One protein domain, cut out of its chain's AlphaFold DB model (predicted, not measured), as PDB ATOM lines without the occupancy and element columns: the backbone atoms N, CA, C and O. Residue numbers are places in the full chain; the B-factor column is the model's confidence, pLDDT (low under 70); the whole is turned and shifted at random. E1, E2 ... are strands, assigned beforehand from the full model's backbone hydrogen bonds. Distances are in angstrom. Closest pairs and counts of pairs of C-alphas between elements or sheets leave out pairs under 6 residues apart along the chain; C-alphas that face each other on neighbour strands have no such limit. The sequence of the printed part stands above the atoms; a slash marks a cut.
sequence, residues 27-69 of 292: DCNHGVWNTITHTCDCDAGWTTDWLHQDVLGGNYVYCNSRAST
ATOM      1  N   ASP A  27     117.812 122.333  92.082       73.50
ATOM      2  CA  ASP A  27     118.945 122.920  91.385       73.50
ATOM      3  C   ASP A  27     118.673 124.403  91.139       73.50
ATOM      4  O   ASP A  27     117.797 124.791  90.360       73.50
ATOM      5  N   CYS A  28     119.413 125.241  91.853       81.75
ATOM      6  CA  CYS A  28     119.425 126.674  91.644       81.75
ATOM      7  C   CYS A  28     120.527 126.973  90.620       81.75
ATOM      8  O   CYS A  28     121.684 127.121  90.996       81.75
ATOM      9  N   ASN A  29     120.179 127.084  89.330       80.19
ATOM     10  CA  ASN A  29     121.153 127.279  88.235       80.19
ATOM     11  C   ASN A  29     122.214 128.369  88.501       80.19
ATOM     12  O   ASN A  29     123.338 128.263  88.014       80.19
ATOM     13  N   HIS A  30     121.848 129.413  89.253       86.31
ATOM     14  CA  HIS A  30     122.714 130.534  89.624       86.31
ATOM     15  C   HIS A  30     122.476 130.973  91.071       86.31
ATOM     16  O   HIS A  30     122.190 132.142  91.329       86.31
ATOM     17  N   GLY A  31     122.486 130.028  92.009       86.44
ATOM     18  CA  GLY A  31     122.325 130.342  93.422       86.44
ATOM     19  C   GLY A  31     122.451 129.132  94.334       86.44
ATOM     20  O   GLY A  31     122.797 128.031  93.909       86.44
ATOM     21  N   VAL A  32     122.125 129.336  95.605       87.56
ATOM     22  CA  VAL A  32     122.112 128.283  96.624       87.56
ATOM     23  C   VAL A  32     120.694 128.111  97.147       87.56
ATOM     24  O   VAL A  32     120.011 129.085  97.454       87.56
ATOM     25  N   TRP A  33     120.233 126.867  97.256       86.25
ATOM     26  CA  TRP A  33     118.928 126.585  97.845       86.25
ATOM     27  C   TRP A  33     118.935 126.892  99.344       86.25
ATOM     28  O   TRP A  33     119.689 126.284 100.110       86.25
ATOM     29  N   ASN A  34     118.065 127.805  99.768       80.88
ATOM     30  CA  ASN A  34     117.863 128.123 101.169       80.88
ATOM     31  C   ASN A  34     116.730 127.261 101.732       80.88
ATOM     32  O   ASN A  34     115.548 127.452 101.437       80.88
ATOM     33  N   THR A  35     117.103 126.297 102.572       78.94
ATOM     34  CA  THR A  35     116.160 125.341 103.166       78.94
ATOM     35  C   THR A  35     115.207 125.975 104.178       78.94
ATOM     36  O   THR A  35     114.180 125.375 104.473       78.94
ATOM     37  N   ILE A  36     115.520 127.168 104.701       76.56
ATOM     38  CA  ILE A  36     114.703 127.862 105.706       76.56
ATOM     39  C   ILE A  36     113.554 128.614 105.036       76.56
ATOM     40  O   ILE A  36     112.416 128.555 105.495       76.56
ATOM     41  N   THR A  37     113.847 129.339 103.958       78.12
ATOM     42  CA  THR A  37     112.855 130.151 103.240       78.12
ATOM     43  C   THR A  37     112.187 129.392 102.101       78.12
ATOM     44  O   THR A  37     111.193 129.876 101.565       78.12
ATOM     45  N   HIS A  38     112.704 128.210 101.749       76.56
ATOM     46  CA  HIS A  38     112.305 127.443 100.571       76.56
ATOM     47  C   HIS A  38     112.419 128.267  99.275       76.56
ATOM     48  O   HIS A  38     111.535 128.232  98.419       76.56
ATOM     49  N   THR A  39     113.511 129.025  99.137       80.25
ATOM     50  CA  THR A  39     113.810 129.860  97.963       80.25
ATOM     51  C   THR A  39     115.271 129.703  97.539       80.25
ATOM     52  O   THR A  39     116.124 129.388  98.365       80.25
ATOM     53  N   CYS A  40     115.591 129.946  96.264       83.31
ATOM     54  CA  CYS A  40     116.983 130.053  95.815       83.31
ATOM     55  C   CYS A  40     117.550 131.442  96.152       83.31
ATOM     56  O   CYS A  40     116.995 132.453  95.721       83.31
ATOM     57  N   ASP A  41     118.666 131.486  96.878       87.81
ATOM     58  CA  ASP A  41     119.467 132.694  97.080       87.81
ATOM     59  C   ASP A  41     120.392 132.873  95.870       87.81
ATOM     60  O   ASP A  41     121.349 132.119  95.691       87.81
ATOM     61  N   CYS A  42     120.065 133.829  94.998       88.25
ATOM     62  CA  CYS A  42     120.765 134.027  93.730       88.25
ATOM     63  C   CYS A  42     122.175 134.608  93.906       88.25
ATOM     64  O   CYS A  42     122.397 135.509  94.718       88.25
ATOM     65  N   ASP A  43     123.110 134.145  93.076       86.31
ATOM     66  CA  ASP A  43     124.461 134.685  92.978       86.31
ATOM     67  C   ASP A  43     124.447 136.152  92.521       86.31
ATOM     68  O   ASP A  43     123.524 136.630  91.854       86.31
ATOM     69  N   ALA A  44     125.518 136.883  92.835       83.12
ATOM     70  CA  ALA A  44     125.650 138.285  92.453       83.12
ATOM     71  C   ALA A  44     125.468 138.484  90.934       83.12
ATOM     72  O   ALA A  44     126.148 137.865  90.116       83.12
ATOM     73  N   GLY A  45     124.556 139.388  90.562       82.50
ATOM     74  CA  GLY A  45     124.207 139.660  89.163       82.50
ATOM     75  C   GLY A  45     123.060 138.806  88.615       82.50
ATOM     76  O   GLY A  45     122.649 139.026  87.476       82.50
ATOM     77  N   TRP A  46     122.504 137.893  89.412       85.44
ATOM     78  CA  TRP A  46     121.302 137.130  89.089       85.44
ATOM     79  C   TRP A  46     120.125 137.557  89.959       85.44
ATOM     80  O   TRP A  46     120.278 137.963  91.110       85.44
ATOM     81  N   THR A  47     118.927 137.491  89.392       82.94
ATOM     82  CA  THR A  47     117.685 137.769  90.100       82.94
ATOM     83  C   THR A  47     116.572 136.848  89.620       82.94
ATOM     84  O   THR A  47     116.610 136.277  88.521       82.94
ATOM     85  N   THR A  48     115.587 136.682  90.488       80.44
ATOM     86  CA  THR A  48     114.372 135.937  90.213       80.44
ATOM     87  C   THR A  48     113.459 136.772  89.328       80.44
ATOM     88  O   THR A  48     113.031 137.857  89.726       80.44
ATOM     89  N   ASP A  49     113.118 136.263  88.146       76.62
ATOM     90  CA  ASP A  49     112.103 136.896  87.312       76.62
ATOM     91  C   ASP A  49     110.698 136.535  87.809       76.62
ATOM     92  O   ASP A  49     110.108 135.531  87.412       76.62
ATOM     93  N   TRP A  50     110.159 137.368  88.696       72.38
ATOM     94  CA  TRP A  50     108.799 137.209  89.218       72.38
ATOM     95  C   TRP A  50     107.716 137.391  88.153       72.38
ATOM     96  O   TRP A  50     106.586 136.960  88.363       72.38
ATOM     97  N   LEU A  51     108.030 138.059  87.039       68.50
ATOM     98  CA  LEU A  51     107.050 138.386  86.008       68.50
ATOM     99  C   LEU A  51     106.794 137.195  85.077       68.50
ATOM    100  O   LEU A  51     105.681 137.033  84.584       68.50
ATOM    101  N   HIS A  52     107.818 136.367  84.862       63.53
ATOM    102  CA  HIS A  52     107.758 135.183  84.002       63.53
ATOM    103  C   HIS A  52     107.794 133.863  84.777       63.53
ATOM    104  O   HIS A  52     107.835 132.795  84.163       63.53
ATOM    105  N   GLN A  53     107.774 133.905  86.112       64.50
ATOM    106  CA  GLN A  53     107.569 132.698  86.897       64.50
ATOM    107  C   GLN A  53     106.124 132.242  86.777       64.50
ATOM    108  O   GLN A  53     105.186 132.930  87.179       64.50
ATOM    109  N   ASP A  54     105.968 131.056  86.205       57.28
ATOM    110  CA  ASP A  54     104.692 130.377  86.116       57.28
ATOM    111  C   ASP A  54     104.209 130.078  87.543       57.28
ATOM    112  O   ASP A  54     104.706 129.170  88.209       57.28
ATOM    113  N   VAL A  55     103.262 130.878  88.046       55.47
ATOM    114  CA  VAL A  55     102.691 130.758  89.405       55.47
ATOM    115  C   VAL A  55     102.064 129.370  89.623       55.47
ATOM    116  O   VAL A  55     101.881 128.927  90.756       55.47
ATOM    117  N   LEU A  56     101.766 128.657  88.532       50.34
ATOM    118  CA  LEU A  56     101.220 127.303  88.530       50.34
ATOM    119  C   LEU A  56     102.298 126.204  88.550       50.34
ATOM    120  O   LEU A  56     101.967 125.047  88.801       50.34
ATOM    121  N   GLY A  57     103.575 126.543  88.336       53.94
ATOM    122  CA  GLY A  57     104.707 125.609  88.277       53.94
ATOM    123  C   GLY A  57     105.194 125.069  89.629       53.94
ATOM    124  O   GLY A  57     106.122 124.261  89.669       53.94
ATOM    125  N   GLY A  58     104.567 125.470  90.739       55.44
ATOM    126  CA  GLY A  58     104.985 125.076  92.088       55.44
ATOM    127  C   GLY A  58     106.261 125.784  92.564       55.44
ATOM    128  O   GLY A  58     106.840 126.579  91.836       55.44
ATOM    129  N   ASN A  59     106.663 125.498  93.813       55.31
ATOM    130  CA  ASN A  59     107.652 126.188  94.678       55.31
ATOM    131  C   ASN A  59     109.095 126.385  94.139       55.31
ATOM    132  O   ASN A  59     110.023 126.600  94.920       55.31
ATOM    133  N   TYR A  60     109.332 126.302  92.836       58.38
ATOM    134  CA  TYR A  60     110.656 126.405  92.243       58.38
ATOM    135  C   TYR A  60     110.922 127.833  91.775       58.38
ATOM    136  O   TYR A  60     110.513 128.265  90.700       58.38
ATOM    137  N   VAL A  61     111.623 128.578  92.626       64.19
ATOM    138  CA  VAL A  61     112.047 129.945  92.337       64.19
ATOM    139  C   VAL A  61     113.401 129.900  91.624       64.19
ATOM    140  O   VAL A  61     114.427 129.700  92.263       64.19
ATOM    141  N   TYR A  62     113.422 130.073  90.301       75.38
ATOM    142  CA  TYR A  62     114.656 130.052  89.505       75.38
ATOM    143  C   TYR A  62     115.342 131.426  89.428       75.38
ATOM    144  O   TYR A  62     114.709 132.428  89.094       75.38
ATOM    145  N   CYS A  63     116.662 131.447  89.634       82.00
ATOM    146  CA  CYS A  63     117.549 132.590  89.373       82.00
ATOM    147  C   CYS A  63     117.894 132.675  87.877       82.00
ATOM    148  O   CYS A  63     119.027 132.433  87.469       82.00
ATOM    149  N   ASN A  64     116.890 132.918  87.036       79.19
ATOM    150  CA  ASN A  64     116.994 132.794  85.579       79.19
ATOM    151  C   ASN A  64     117.235 134.120  84.841       79.19
ATOM    152  O   ASN A  64     117.477 134.097  83.635       79.19
ATOM    153  N   SER A  65     117.194 135.262  85.529       77.88
ATOM    154  CA  SER A  65     117.391 136.568  84.896       77.88
ATOM    155  C   SER A  65     118.668 137.244  85.388       77.88
ATOM    156  O   SER A  65     118.957 137.276  86.584       77.88
ATOM    157  N   ARG A  66     119.464 137.787  84.459       76.31
ATOM    158  CA  ARG A  66     120.598 138.643  84.820       76.31
ATOM    159  C   ARG A  66     120.068 140.008  85.226       76.31
ATOM    160  O   ARG A  66     119.405 140.678  84.430       76.31
ATOM    161  N   ALA A  67     120.406 140.439  86.435       67.50
ATOM    162  CA  ALA A  67     120.148 141.795  86.881       67.50
ATOM    163  C   ALA A  67     120.944 142.744  85.971       67.50
ATOM    164  O   ALA A  67     122.159 142.882  86.090       67.50
ATOM    165  N   SER A  68     120.259 143.367  85.010       55.59
ATOM    166  CA  SER A  68     120.872 144.293  84.042       55.59
ATOM    167  C   SER A  68     121.263 145.635  84.679       55.59
ATOM    168  O   SER A  68     121.767 146.534  84.014       55.59
ATOM    169  N   THR A  69     121.059 145.760  85.985       53.56
ATOM    170  CA  THR A  69     121.375 146.920  86.802       53.56
ATOM    171  C   THR A  69     122.047 146.436  88.086       53.56
ATOM    172  O   THR A  69     121.541 145.501  88.710       53.56
TER     173      THR A  69
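AT A GLANCE: This is residues 27 to 69 of the 292 residues of an uncharacterized protein of Leishmania guyanensis (UniProt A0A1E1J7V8). With little regular structure, this is a small hairpin of two short strands, E1 and E2, followed by one wide loop that folds back on itself. A short antiparallel pairing of residues 46 to 47 with residues 65 to 66 closes the loop at its neck. The printed part has 43 residues, no named helix and 8 residues in strands, class all strand; it is compact, with a radius of gyration of the C-alphas of 10.0 A and spans of 27 by 21 by 15 A.

IN THESE COORDINATES: E1, residues 31 to 34, begins at C-alpha 31 (122.325, 130.342, 93.422). E2, residues 39 to 42, ends at C-alpha 42 (120.765, 134.027, 93.730).

HOW THE PARTS SIT: E1 and E2 form a hairpin with a tight link, antiparallel at 150 degrees between directions. N 32 and O 41, 2.9 A apart, are within hydrogen-bond range, as are N 41 and O 32 at 2.8 A.

THE WHOLE: The farthest C-alphas, of Leu 56 and Thr 69, are 28.2 A apart. The printed part has no cut. Residues 43 to 69 hold no named element. The model's pLDDT is under 70 at residues 51 to 61 and 67 to 69.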